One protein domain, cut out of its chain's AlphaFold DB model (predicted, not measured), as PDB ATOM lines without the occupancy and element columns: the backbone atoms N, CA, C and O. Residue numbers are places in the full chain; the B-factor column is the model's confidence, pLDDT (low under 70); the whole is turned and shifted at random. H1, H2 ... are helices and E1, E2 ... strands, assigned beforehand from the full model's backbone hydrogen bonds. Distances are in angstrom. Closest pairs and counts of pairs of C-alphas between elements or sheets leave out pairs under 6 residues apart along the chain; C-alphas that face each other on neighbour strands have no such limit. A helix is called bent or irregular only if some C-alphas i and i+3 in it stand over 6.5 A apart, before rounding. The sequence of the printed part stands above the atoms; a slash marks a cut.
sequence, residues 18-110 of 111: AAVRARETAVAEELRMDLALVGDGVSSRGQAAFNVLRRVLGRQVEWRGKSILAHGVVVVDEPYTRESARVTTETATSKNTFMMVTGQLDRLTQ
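AT A GLANCE: This is residues 18 to 110 of the 111 residues of the protein "AD domain-containing protein" of Cafeteria roenbergensis (UniProt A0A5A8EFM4). A small, twisted sheet of four strands, E1 to E4, has H2 and H3 packed over one face, and from this compact body H1 sticks out as a long free arm. The arm makes much of the length: the whole is loose, with a radius of gyration of the C-alphas of 15.3 A, and spans 51 by 30 by 20 A. The printed part has 93 residues, with three named helices and four named strands that follow along the chain as H1 H2 E1 E2 E3 E4 H3, and its class is mixed, helices and strands. The sheet, E1 - E2 - E3 - E4, is antiparallel throughout, a meander, each strand the antiparallel neighbour of the one before.

IN THESE COORDINATES: Look first at E1, residues 61 to 64, E2, 67 to 70, E3, 74 to 76, and E4, 85 to 87. H2, residues 44 to 60, is irregular, with C-alphas 56 and 59 9.4 A apart. H3, residues 92 to 107, runs 24.4 A to C-alpha 107 at (-0.593, 15.851, 60.091). Find C-alpha 18 at (27.987, -6.286, 26.558); from there H1 runs 25.7 A to residue 35.

HOW THE PARTS SIT: In the hairpin E1 and E2, N 62 and O 69 are 2.9 A apart; in E2 and E3, N 70 and O 74 are 2.8 A apart; in E3 and E4, N 75 and O 86 are 2.9 A apart. H2 is over E1 and E2 at a height over the sheet of 7.8 A, its closest C-alphas to E1 being Arg 54 and Val 61, 5.3 A. H3, on the same face, is over E3 at 8.4 A, with C-alphas Val 74 and Phe 98 closest, 6.2 A. H2 and H3 touch through residues 49 to 53 and 101 to 105 alone, closest at C-alphas Ala 49 and Leu 105, 6.6 A; they run opposite ways at a tilt of 36 degrees, only just steep. H1 is not on the sheet and touches no helix. Every O i to N i+4 pair is within hydrogen-bond range in H1, against 11 of 13 in H2 and 10 of 12 in H3.

THE WHOLE: The C-alphas of Ala 18 and Gln 110, 52.8 A, are the farthest apart. The printed part has no cut, no link is long, and residue 110 alone is under 70 in pLDDT.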
ATOM      1  N   ALA A  18      29.447  -6.279  26.576       91.00
ATOM      2  CA  ALA A  18      27.987  -6.286  26.558       91.00
ATOM      3  C   ALA A  18      27.428  -6.377  27.983       91.00
ATOM      4  O   ALA A  18      26.548  -5.592  28.344       91.00
ATOM      5  N   ALA A  19      27.992  -7.257  28.815       90.75
ATOM      6  CA  ALA A  19      27.632  -7.362  30.228       90.75
ATOM      7  C   ALA A  19      27.924  -6.065  31.003       90.75
ATOM      8  O   ALA A  19      27.093  -5.615  31.795       90.75
ATOM      9  N   VAL A  20      29.070  -5.424  30.737       92.94
ATOM     10  CA  VAL A  20      29.423  -4.130  31.349       92.94
ATOM     11  C   VAL A  20      28.394  -3.058  30.988       92.94
ATOM     12  O   VAL A  20      27.825  -2.436  31.882       92.94
ATOM     13  N   ARG A  21      28.071  -2.901  29.699       94.06
ATOM     14  CA  ARG A  21      27.086  -1.907  29.238       94.06
ATOM     15  C   ARG A  21      25.685  -2.156  29.795       94.06
ATOM     16  O   ARG A  21      24.987  -1.206  30.150       94.06
ATOM     17  N   ALA A  22      25.264  -3.417  29.887       94.38
ATOM     18  CA  ALA A  22      23.972  -3.776  30.469       94.38
ATOM     19  C   ALA A  22      23.893  -3.361  31.947       94.38
ATOM     20  O   ALA A  22      22.902  -2.766  32.374       94.38
ATOM     21  N   ARG A  23      24.965  -3.601  32.713       92.75
ATOM     22  CA  ARG A  23      25.065  -3.174  34.111       92.75
ATOM     23  C   ARG A  23      25.057  -1.653  34.250       92.75
ATOM     24  O   ARG A  23      24.325  -1.133  35.084       92.75
ATOM     25  N   GLU A  24      25.843  -0.947  33.441       94.25
ATOM     26  CA  GLU A  24      25.883   0.523  33.445       94.25
ATOM     27  C   GLU A  24      24.503   1.120  33.157       94.25
ATOM     28  O   GLU A  24      24.074   2.048  33.837       94.25
ATOM     29  N   THR A  25      23.779   0.540  32.197       94.06
ATOM     30  CA  THR A  25      22.419   0.966  31.854       94.06
ATOM     31  C   THR A  25      21.462   0.752  33.025       94.06
ATOM     32  O   THR A  25      20.729   1.669  33.382       94.06
ATOM     33  N   ALA A  26      21.495  -0.422  33.663       91.50
ATOM     34  CA  ALA A  26      20.636  -0.724  34.806       91.50
ATOM     35  C   ALA A  26      20.876   0.238  35.985       91.50
ATOM     36  O   ALA A  26      19.921   0.758  36.555       91.50
ATOM     37  N   VAL A  27      22.143   0.530  36.298       93.12
ATOM     38  CA  VAL A  27      22.510   1.484  37.357       93.12
ATOM     39  C   VAL A  27      22.083   2.907  36.992       93.12
ATOM     40  O   VAL A  27      21.592   3.643  37.842       93.12
ATOM     41  N   ALA A  28      22.240   3.310  35.729       90.94
ATOM     42  CA  ALA A  28      21.798   4.624  35.276       90.94
ATOM     43  C   ALA A  28      20.275   4.793  35.403       90.94
ATOM     44  O   ALA A  28      19.817   5.864  35.796       90.94
ATOM     45  N   GLU A  29      19.494   3.753  35.105       92.00
ATOM     46  CA  GLU A  29      18.041   3.769  35.303       92.00
ATOM     47  C   GLU A  29      17.662   3.845  36.786       92.00
ATOM     48  O   GLU A  29      16.817   4.660  37.150       92.00
ATOM     49  N   GLU A  30      18.319   3.076  37.656       90.69
ATOM     50  CA  GLU A  30      18.095   3.139  39.107       90.69
ATOM     51  C   GLU A  30      18.376   4.546  39.656       90.69
ATOM     52  O   GLU A  30      17.523   5.146  40.310       90.69
ATOM     53  N   LEU A  31      19.511   5.140  39.275       89.88
ATOM     54  CA  LEU A  31      19.860   6.510  39.654       89.88
ATOM     55  C   LEU A  31      18.841   7.534  39.141       89.88
ATOM     56  O   LEU A  31      18.493   8.468  39.860       89.88
ATOM     57  N   ARG A  32      18.336   7.378  37.910       87.62
ATOM     58  CA  ARG A  32      17.273   8.248  37.377       87.62
ATOM     59  C   ARG A  32      15.991   8.129  38.194       87.62
ATOM     60  O   ARG A  32      15.352   9.146  38.464       87.62
ATOM     61  N   MET A  33      15.619   6.912  38.588       86.12
ATOM     62  CA  MET A  33      14.437   6.672  39.413       86.12
ATOM     63  C   MET A  33      14.570   7.310  40.796       86.12
ATOM     64  O   MET A  33      13.603   7.909  41.265       86.12
ATOM     65  N   ASP A  34      15.748   7.229  41.412       86.50
ATOM     66  CA  ASP A  34      16.018   7.834  42.718       86.50
ATOM     67  C   ASP A  34      16.027   9.362  42.649       86.50
ATOM     68  O   ASP A  34      15.416  10.031  43.486       86.50
ATOM     69  N   LEU A  35      16.646   9.933  41.611       86.62
ATOM     70  CA  LEU A  35      16.646  11.380  41.384       86.62
ATOM     71  C   LEU A  35      15.231  11.925  41.165       86.62
ATOM     72  O   LEU A  35      14.923  13.010  41.646       86.62
ATOM     73  N   ALA A  36      14.342  11.162  40.524       87.31
ATOM     74  CA  ALA A  36      12.942  11.550  40.345       87.31
ATOM     75  C   ALA A  36      12.144  11.636  41.663       87.31
ATOM     76  O   ALA A  36      11.024  12.152  41.669       87.31
ATOM     77  N   LEU A  37      12.678  11.131  42.783       89.94
ATOM     78  CA  LEU A  37      12.066  11.262  44.112       89.94
ATOM     79  C   LEU A  37      12.429  12.578  44.802       89.94
ATOM     80  O   LEU A  37      11.727  13.004  45.724       89.94
ATOM     81  N   VAL A  38      13.518  13.211  44.377       92.06
ATOM     82  CA  VAL A  38      14.025  14.452  44.958       92.06
ATOM     83  C   VAL A  38      13.472  15.622  44.152       92.06
ATOM     84  O   VAL A  38      13.709  15.729  42.952       92.06
ATOM     85  N   GLY A  39      12.708  16.495  44.806       89.25
ATOM     86  CA  GLY A  39      12.174  17.685  44.155       89.25
ATOM     87  C   GLY A  39      13.290  18.689  43.862       89.25
ATOM     88  O   GLY A  39      14.099  18.998  44.738       89.25
ATOM     89  N   ASP A  40      13.323  19.226  42.646       92.56
ATOM     90  CA  ASP A  40      14.282  20.263  42.267       92.56
ATOM     91  C   ASP A  40      13.806  21.652  42.727       92.56
ATOM     92  O   ASP A  40      12.698  22.098  42.408       92.56
ATOM     93  N   GLY A  41      14.636  22.342  43.512       90.81
ATOM     94  CA  GLY A  41      14.344  23.685  44.019       90.81
ATOM     95  C   GLY A  41      13.095  23.786  44.908       90.81
ATOM     96  O   GLY A  41      12.484  24.861  44.965       90.81
ATOM     97  N   VAL A  42      12.702  22.685  45.561       94.25
ATOM     98  CA  VAL A  42      11.592  22.625  46.529       94.25
ATOM     99  C   VAL A  42      12.093  22.840  47.958       94.25
ATOM    100  O   VAL A  42      13.258  22.602  48.277       94.25
ATOM    101  N   SER A  43      11.206  23.276  48.848       94.56
ATOM    102  CA  SER A  43      11.532  23.416  50.270       94.56
ATOM    103  C   SER A  43      11.639  22.055  50.971       94.56
ATOM    104  O   SER A  43      11.034  21.069  50.545       94.56
ATOM    105  N   SER A  44      12.331  22.001  52.117       93.06
ATOM    106  CA  SER A  44      12.396  20.790  52.957       93.06
ATOM    107  C   SER A  44      11.004  20.285  53.353       93.06
ATOM    108  O   SER A  44      10.773  19.081  53.435       93.06
ATOM    109  N   ARG A  45      10.052  21.210  53.544       92.56
ATOM    110  CA  ARG A  45       8.641  20.887  53.776       92.56
ATOM    111  C   ARG A  45       8.013  20.207  52.561       92.56
ATOM    112  O   ARG A  45       7.322  19.209  52.736       92.56
ATOM    113  N   GLY A  46       8.264  20.715  51.355       94.88
ATOM    114  CA  GLY A  46       7.813  20.087  50.114       94.88
ATOM    115  C   GLY A  46       8.328  18.659  49.976       94.88
ATOM    116  O   GLY A  46       7.541  17.742  49.745       94.88
ATOM    117  N   GLN A  47       9.623  18.440  50.222       96.50
ATOM    118  CA  GLN A  47      10.200  17.095  50.193       96.50
ATOM    119  C   GLN A  47       9.587  16.174  51.263       96.50
ATOM    120  O   GLN A  47       9.289  15.014  50.982       96.50
ATOM    121  N   ALA A  48       9.342  16.678  52.477       95.12
ATOM    122  CA  ALA A  48       8.673  15.915  53.529       95.12
ATOM    123  C   ALA A  48       7.232  15.536  53.143       95.12
ATOM    124  O   ALA A  48       6.833  14.382  53.317       95.12
ATOM    125  N   ALA A  49       6.476  16.473  52.562       96.19
ATOM    126  CA  ALA A  49       5.132  16.224  52.048       96.19
ATOM    127  C   ALA A  49       5.142  15.142  50.962       96.19
ATOM    128  O   ALA A  49       4.385  14.177  51.057       96.19
ATOM    129  N   PHE A  50       6.047  15.243  49.987       97.12
ATOM    130  CA  PHE A  50       6.205  14.235  48.941       97.12
ATOM    131  C   PHE A  50       6.507  12.849  49.514       97.12
ATOM    132  O   PHE A  50       5.828  11.882  49.171       97.12
ATOM    133  N   ASN A  51       7.463  12.753  50.439       95.56
ATOM    134  CA  ASN A  51       7.853  11.485  51.055       95.56
ATOM    135  C   ASN A  51       6.683  10.823  51.801       95.56
ATOM    136  O   ASN A  51       6.459   9.619  51.661       95.56
ATOM    137  N   VAL A  52       5.902  11.596  52.566       95.56
ATOM    138  CA  VAL A  52       4.721  11.071  53.273       95.56
ATOM    139  C   VAL A  52       3.641  10.633  52.291       95.56
ATOM    140  O   VAL A  52       3.112   9.527  52.419       95.56
ATOM    141  N   LEU A  53       3.325  11.462  51.296       95.38
ATOM    142  CA  LEU A  53       2.312  11.132  50.297       95.38
ATOM    143  C   LEU A  53       2.704   9.888  49.502       95.38
ATOM    144  O   LEU A  53       1.880   8.994  49.340       95.38
ATOM    145  N   ARG A  54       3.966   9.767  49.085       94.69
ATOM    146  CA  ARG A  54       4.479   8.595  48.369       94.69
ATOM    147  C   ARG A  54       4.484   7.333  49.229       94.69
ATOM    148  O   ARG A  54       4.236   6.249  48.710       94.69
ATOM    149  N   ARG A  55       4.687   7.448  50.546       93.50
ATOM    150  CA  ARG A  55       4.547   6.313  51.474       93.50
ATOM    151  C   ARG A  55       3.100   5.822  51.582       93.50
ATOM    152  O   ARG A  55       2.885   4.624  51.721       93.50
ATOM    153  N   VAL A  56       2.125   6.729  51.544       92.56
ATOM    154  CA  VAL A  56       0.697   6.399  51.727       92.56
ATOM    155  C   VAL A  56       0.024   5.982  50.419       92.56
ATOM    156  O   VAL A  56      -0.739   5.023  50.403       92.56
ATOM    157  N   LEU A  57       0.304   6.693  49.329       91.12
ATOM    158  CA  LEU A  57      -0.346   6.539  48.023       91.12
ATOM    159  C   LEU A  57       0.517   5.754  47.017       91.12
ATOM    160  O   LEU A  57       0.062   5.392  45.933       91.12
ATOM    161  N   GLY A  58       1.771   5.460  47.365       90.06
ATOM    162  CA  GLY A  58       2.671   4.645  46.558       90.06
ATOM    163  C   GLY A  58       3.242   5.370  45.338       90.06
ATOM    164  O   GLY A  58       3.446   6.584  45.327       90.06
ATOM    165  N   ARG A  59       3.529   4.597  44.283       88.94
ATOM    166  CA  ARG A  59       4.241   5.057  43.072       88.94
ATOM    167  C   ARG A  59       3.481   6.084  42.227       88.94
ATOM    168  O   ARG A  59       4.066   6.625  41.303       88.94
ATOM    169  N   GLN A  60       2.213   6.354  42.534       90.38
ATOM    170  CA  GLN A  60       1.377   7.301  41.787       90.38
ATOM    171  C   GLN A  60       1.523   8.749  42.286       90.38
ATOM    172  O   GLN A  60       0.699   9.598  41.958       90.38
ATOM    173  N   VAL A  61       2.538   9.018  43.112       95.50
ATOM    174  CA  VAL A  61       2.914  10.359  43.567       95.50
ATOM    175  C   VAL A  61       4.211  10.757  42.886       95.50
ATOM    176  O   VAL A  61       5.237  10.099  43.077       95.50
ATOM    177  N   GLU A  62       4.174  11.833  42.116       95.62
ATOM    178  CA  GLU A  62       5.305  12.311  41.326       95.62
ATOM    179  C   GLU A  62       5.458  13.829  41.415       95.62
ATOM    180  O   GLU A  62       4.519  14.555  41.749       95.62
ATOM    181  N   TRP A  63       6.668  14.304  41.137       96.56
ATOM    182  CA  TRP A  63       6.938  15.724  40.985       96.56
ATOM    183  C   TRP A  63       6.531  16.191  39.590       96.56
ATOM    184  O   TRP A  63       6.853  15.560  38.584       96.56
ATOM    185  N   ARG A  64       5.874  17.346  39.523       94.56
ATOM    186  CA  ARG A  64       5.591  18.081  38.292       94.56
ATOM    187  C   ARG A  64       6.131  19.497  38.450       94.56
ATOM    188  O   ARG A  64       5.435  20.397  38.917       94.56
ATOM    189  N   GLY A  65       7.403  19.681  38.099       93.50
ATOM    190  CA  GLY A  65       8.141  20.879  38.494       93.50
ATOM    191  C   GLY A  65       8.222  20.951  40.020       93.50
ATOM    192  O   GLY A  65       8.665  19.999  40.653       93.50
ATOM    193  N   LYS A  66       7.733  22.047  40.609       95.81
ATOM    194  CA  LYS A  66       7.685  22.232  42.070       95.81
ATOM    195  C   LYS A  66       6.409  21.698  42.726       95.81
ATOM    196  O   LYS A  66       6.283  21.764  43.947       95.81
ATOM    197  N   SER A  67       5.466  21.184  41.947       97.00
ATOM    198  CA  SER A  67       4.182  20.687  42.444       97.00
ATOM    199  C   SER A  67       4.215  19.176  42.639       97.00
ATOM    200  O   SER A  67       4.871  18.464  41.881       97.00
ATOM    201  N   ILE A  68       3.457  18.667  43.605       97.44
ATOM    202  CA  ILE A  68       3.251  17.226  43.783       97.44
ATOM    203  C   ILE A  68       1.968  16.834  43.055       97.44
ATOM    204  O   ILE A  68       0.917  17.414  43.318       97.44
ATOM    205  N   LEU A  69       2.033  15.839  42.174       96.50
ATOM    206  CA  LEU A  69       0.875  15.242  41.518       96.50
ATOM    207  C   LEU A  69       0.613  13.858  42.117       96.50
ATOM    208  O   LEU A  69       1.458  12.972  42.048       96.50
ATOM    209  N   ALA A  70      -0.567  13.671  42.701       95.38
ATOM    210  CA  ALA A  70      -1.015  12.414  43.284       95.38
ATOM    211  C   ALA A  70      -2.134  11.794  42.436       95.38
ATOM    212  O   ALA A  70      -3.153  12.433  42.158       95.38
ATOM    213  N   HIS A  71      -1.943  10.535  42.030       93.00
ATOM    214  CA  HIS A  71      -2.859   9.752  41.189       93.00
ATOM    215  C   HIS A  71      -3.264  10.443  39.873       93.00
ATOM    216  O   HIS A  71      -4.319  10.148  39.319       93.00
ATOM    217  N   GLY A  72      -2.475  11.405  39.385       92.56
ATOM    218  CA  GLY A  72      -2.825  12.203  38.204       92.56
ATOM    219  C   GLY A  72      -4.032  13.139  38.385       92.56
ATOM    220  O   GLY A  72      -4.423  13.807  37.432       92.56
ATOM    221  N   VAL A  73      -4.622  13.204  39.585       94.31
ATOM    222  CA  VAL A  73      -5.910  13.882  39.829       94.31
ATOM    223  C   VAL A  73      -5.868  14.921  40.941       94.31
ATOM    224  O   VAL A  73      -6.789  15.729  41.031       94.31
ATOM    225  N   VAL A  74      -4.840  14.919  41.792       96.38
ATOM    226  CA  VAL A  74      -4.663  15.917  42.855       96.38
ATOM    227  C   VAL A  74      -3.300  16.570  42.724       96.38
ATOM    228  O   VAL A  74      -2.286  15.878  42.710       96.38
ATOM    229  N   VAL A  75      -3.278  17.896  42.662       97.12
ATOM    230  CA  VAL A  75      -2.051  18.696  42.645       97.12
ATOM    231  C   VAL A  75      -1.915  19.438  43.963       97.12
ATOM    232  O   VAL A  75      -2.888  20.019  44.442       97.12
ATOM    233  N   VAL A  76      -0.711  19.430  44.525       97.38
ATOM    234  CA  VAL A  76      -0.334  20.201  45.711       97.38
ATOM    235  C   VAL A  76       0.812  21.126  45.330       97.38
ATOM    236  O   VAL A  76       1.894  20.659  44.972       97.38
ATOM    237  N   ASP A  77       0.564  22.429  45.396       97.44
ATOM    238  CA  ASP A  77       1.583  23.449  45.154       97.44
ATOM    239  C   ASP A  77       2.246  23.884  46.468       97.44
ATOM    240  O   ASP A  77       1.803  23.531  47.560       97.44
ATOM    241  N   GLU A  78       3.316  24.670  46.378       94.62
ATOM    242  CA  GLU A  78       3.845  25.396  47.535       94.62
ATOM    243  C   GLU A  78       2.732  26.286  48.140       94.62
ATOM    244  O   GLU A  78       1.990  26.908  47.374       94.62
ATOM    245  N   PRO A  79       2.550  26.361  49.479       94.69
ATOM    246  CA  PRO A  79       3.419  25.915  50.584       94.69
ATOM    247  C   PRO A  79       3.239  24.458  51.062       94.69
ATOM    248  O   PRO A  79       3.661  24.111  52.172       94.69
ATOM    249  N   TYR A  80       2.640  23.585  50.250       94.69
ATOM    250  CA  TYR A  80       2.400  22.174  50.573       94.69
ATOM    251  C   TYR A  80       1.541  22.006  51.833       94.69
ATOM    252  O   TYR A  80       1.863  21.265  52.768       94.69
ATOM    253  N   THR A  81       0.448  22.762  51.879       94.62
ATOM    254  CA  THR A  81      -0.606  22.671  52.893       94.62
ATOM    255  C   THR A  81      -1.891  22.143  52.272       94.62
ATOM    256  O   THR A  81      -2.028  22.044  51.049       94.62
ATOM    257  N   ARG A  82      -2.866  21.812  53.113       95.12
ATOM    258  CA  ARG A  82      -4.187  21.381  52.664       95.12
ATOM    259  C   ARG A  82      -4.847  22.386  51.718       95.12
ATOM    260  O   ARG A  82      -5.449  21.975  50.733       95.12
ATOM    261  N   GLU A  83      -4.707  23.678  51.988       94.88
ATOM    262  CA  GLU A  83      -5.312  24.765  51.209       94.88
ATOM    263  C   GLU A  83      -4.680  24.900  49.818       94.88
ATOM    264  O   GLU A  83      -5.332  25.350  48.881       94.88
ATOM    265  N   SER A  84      -3.421  24.479  49.675       95.69
ATOM    266  CA  SER A  84      -2.705  24.458  48.392       95.69
ATOM    267  C   SER A  84      -3.000  23.219  47.534       95.69
ATOM    268  O   SER A  84      -2.521  23.118  46.402       95.69
ATOM    269  N   ALA A  85      -3.779  22.266  48.057       96.19
ATOM    270  CA  ALA A  85      -4.187  21.080  47.322       96.19
ATOM    271  C   ALA A  85      -5.454  21.358  46.502       96.19
ATOM    272  O   ALA A  85      -6.416  21.947  46.992       96.19
ATOM    273  N   ARG A  86      -5.504  20.854  45.267       96.12
ATOM    274  CA  ARG A  86      -6.709  20.896  44.423       96.12
ATOM    275  C   ARG A  86      -6.866  19.633  43.594       96.12
ATOM    276  O   ARG A  86      -5.885  18.987  43.234       96.12
ATOM    277  N   VAL A  87      -8.107  19.333  43.236       95.75
ATOM    278  CA  VAL A  87      -8.430  18.305  42.246       95.75
ATOM    279  C   VAL A  87      -8.291  18.902  40.843       95.75
ATOM    280  O   VAL A  87      -8.821  19.976  40.574       95.75
ATOM    281  N   THR A  88      -7.579  18.225  39.947       90.75
ATOM    282  CA  THR A  88      -7.428  18.631  38.537       90.75
ATOM    283  C   THR A  88      -8.494  18.031  37.631       90.75
ATOM    284  O   THR A  88      -8.768  18.563  36.558       90.75
ATOM    285  N   THR A  89      -9.087  16.907  38.031       88.06
ATOM    286  CA  THR A  89     -10.129  16.220  37.265       88.06
ATOM    287  C   THR A  89     -11.113  15.560  38.217       88.06
ATOM    288  O   THR A  89     -10.727  14.774  39.085       88.06
ATOM    289  N   GLU A  90     -12.397  15.870  38.064       84.25
ATOM    290  CA  GLU A  90     -13.450  15.249  38.863       84.25
ATOM    291  C   GLU A  90     -13.699  13.815  38.396       84.25
ATOM    292  O   GLU A  90     -14.155  13.559  37.284       84.25
ATOM    293  N   THR A  91     -13.370  12.861  39.262       85.00
ATOM    294  CA  THR A  91     -13.612  11.432  39.071       85.00
ATOM    295  C   THR A  91     -14.045  10.833  40.407       85.00
ATOM    296  O   THR A  91     -13.814  11.421  41.465       85.00
ATOM    297  N   ALA A  92     -14.631   9.635  40.404       80.12
ATOM    298  CA  ALA A  92     -14.940   8.937  41.657       80.12
ATOM    299  C   ALA A  92     -13.686   8.743  42.541       80.12
ATOM    300  O   ALA A  92     -13.759   8.808  43.767       80.12
ATOM    301  N   THR A  93     -12.521   8.569  41.911       84.88
ATOM    302  CA  THR A  93     -11.227   8.415  42.582       84.88
ATOM    303  C   THR A  93     -10.725   9.724  43.192       84.88
ATOM    304  O   THR A  93     -10.154   9.706  44.284       84.88
ATOM    305  N   SER A  94     -10.965  10.870  42.544       89.69
ATOM    306  CA  SER A  94     -10.337  12.135  42.941       89.69
ATOM    307  C   SER A  94     -10.759  12.616  44.325       89.69
ATOM    308  O   SER A  94      -9.915  13.110  45.069       89.69
ATOM    309  N   LYS A  95     -12.015  12.394  44.731       90.50
ATOM    310  CA  LYS A  95     -12.484  12.746  46.082       90.50
ATOM    311  C   LYS A  95     -11.743  11.963  47.169       90.50
ATOM    312  O   LYS A  95     -11.310  12.549  48.159       90.50
ATOM    313  N   ASN A  96     -11.566  10.656  46.979       91.81
ATOM    314  CA  ASN A  96     -10.866   9.805  47.942       91.81
ATOM    315  C   ASN A  96      -9.380  10.167  48.023       91.81
ATOM    316  O   ASN A  96      -8.850  10.330  49.122       91.81
ATOM    317  N   THR A  97      -8.729  10.361  46.872       93.44
ATOM    318  CA  THR A  97      -7.333  10.813  46.818       93.44
ATOM    319  C   THR A  97      -7.169  12.167  47.497       93.44
ATOM    320  O   THR A  97      -6.263  12.324  48.309       93.44
ATOM    321  N   PHE A  98      -8.060  13.125  47.227       95.50
ATOM    322  CA  PHE A  98      -8.004  14.452  47.833       95.50
ATOM    323  C   PHE A  98      -8.083  14.373  49.358       95.50
ATOM    324  O   PHE A  98      -7.210  14.907  50.033       95.50
ATOM    325  N   MET A  99      -9.046  13.616  49.897       94.38
ATOM    326  CA  MET A  99      -9.181  13.406  51.343       94.38
ATOM    327  C   MET A  99      -7.929  12.778  51.972       94.38
ATOM    328  O   MET A  99      -7.494  13.207  53.042       94.38
ATOM    329  N   MET A 100      -7.331  11.777  51.314       94.62
ATOM    330  CA  MET A 100      -6.091  11.151  51.786       94.62
ATOM    331  C   MET A 100      -4.920  12.136  51.775       94.62
ATOM    332  O   MET A 100      -4.202  12.224  52.771       94.62
ATOM    333  N   VAL A 101      -4.749  12.883  50.679       96.00
ATOM    334  CA  VAL A 101      -3.691  13.888  50.521       96.00
ATOM    335  C   VAL A 101      -3.815  14.955  51.601       96.00
ATOM    336  O   VAL A 101      -2.890  15.128  52.391       96.00
ATOM    337  N   THR A 102      -4.967  15.621  51.700       96.06
ATOM    338  CA  THR A 102      -5.163  16.705  52.669       96.06
ATOM    339  C   THR A 102      -5.016  16.219  54.106       96.06
ATOM    340  O   THR A 102      -4.417  16.909  54.922       96.06
ATOM    341  N   GLY A 103      -5.476  15.001  54.411       95.88
ATOM    342  CA  GLY A 103      -5.312  14.413  55.739       95.88
ATOM    343  C   GLY A 103      -3.852  14.139  56.118       95.88
ATOM    344  O   GLY A 103      -3.503  14.251  57.290       95.88
ATOM    345  N   GLN A 104      -2.982  13.795  55.160       95.56
ATOM    346  CA  GLN A 104      -1.544  13.676  55.436       95.56
ATOM    347  C   GLN A 104      -0.866  15.039  55.578       95.56
ATOM    348  O   GLN A 104      -0.009  15.197  56.445       95.56
ATOM    349  N   LEU A 105      -1.255  16.018  54.757       94.81
ATOM    350  CA  LEU A 105      -0.710  17.373  54.840       94.81
ATOM    351  C   LEU A 105      -1.038  18.020  56.189       94.81
ATOM    352  O   LEU A 105      -0.138  18.587  56.800       94.81
ATOM    353  N   ASP A 106      -2.267  17.849  56.691       94.31
ATOM    354  CA  ASP A 106      -2.686  18.361  58.002       94.31
ATOM    355  C   ASP A 106      -1.796  17.809  59.131       94.31
ATOM    356  O   ASP A 106      -1.334  18.572  59.982       94.31
ATOM    357  N   ARG A 107      -1.474  16.506  59.102       91.38
ATOM    358  CA  ARG A 107      -0.593  15.851  60.091       91.38
ATOM    359  C   ARG A 107       0.839  16.385  60.071       91.38
ATOM    360  O   ARG A 107       1.482  16.404  61.109       91.38
ATOM    361  N   LEU A 108       1.333  16.825  58.914       87.56
ATOM    362  CA  LEU A 108       2.660  17.441  58.770       87.56
ATOM    363  C   LEU A 108       2.718  18.894  59.261       87.56
ATOM    364  O   LEU A 108       3.791  19.492  59.304       87.56
ATOM    365  N   THR A 109       1.571  19.501  59.547       78.62
ATOM    366  CA  THR A 109       1.449  20.856  60.116       78.62
ATOM    367  C   THR A 109       1.216  20.850  61.619       78.62
ATOM    368  O   THR A 109       1.276  21.913  62.232       78.62
ATOM    369  N   GLN A 110       0.937  19.689  62.213       68.88
ATOM    370  CA  GLN A 110       0.781  19.568  63.657       68.88
ATOM    371  C   GLN A 110       2.172  19.492  64.319       68.88
ATOM    372  O   GLN A 110       3.036  18.794  63.783       68.88
TER     373      GLN A 110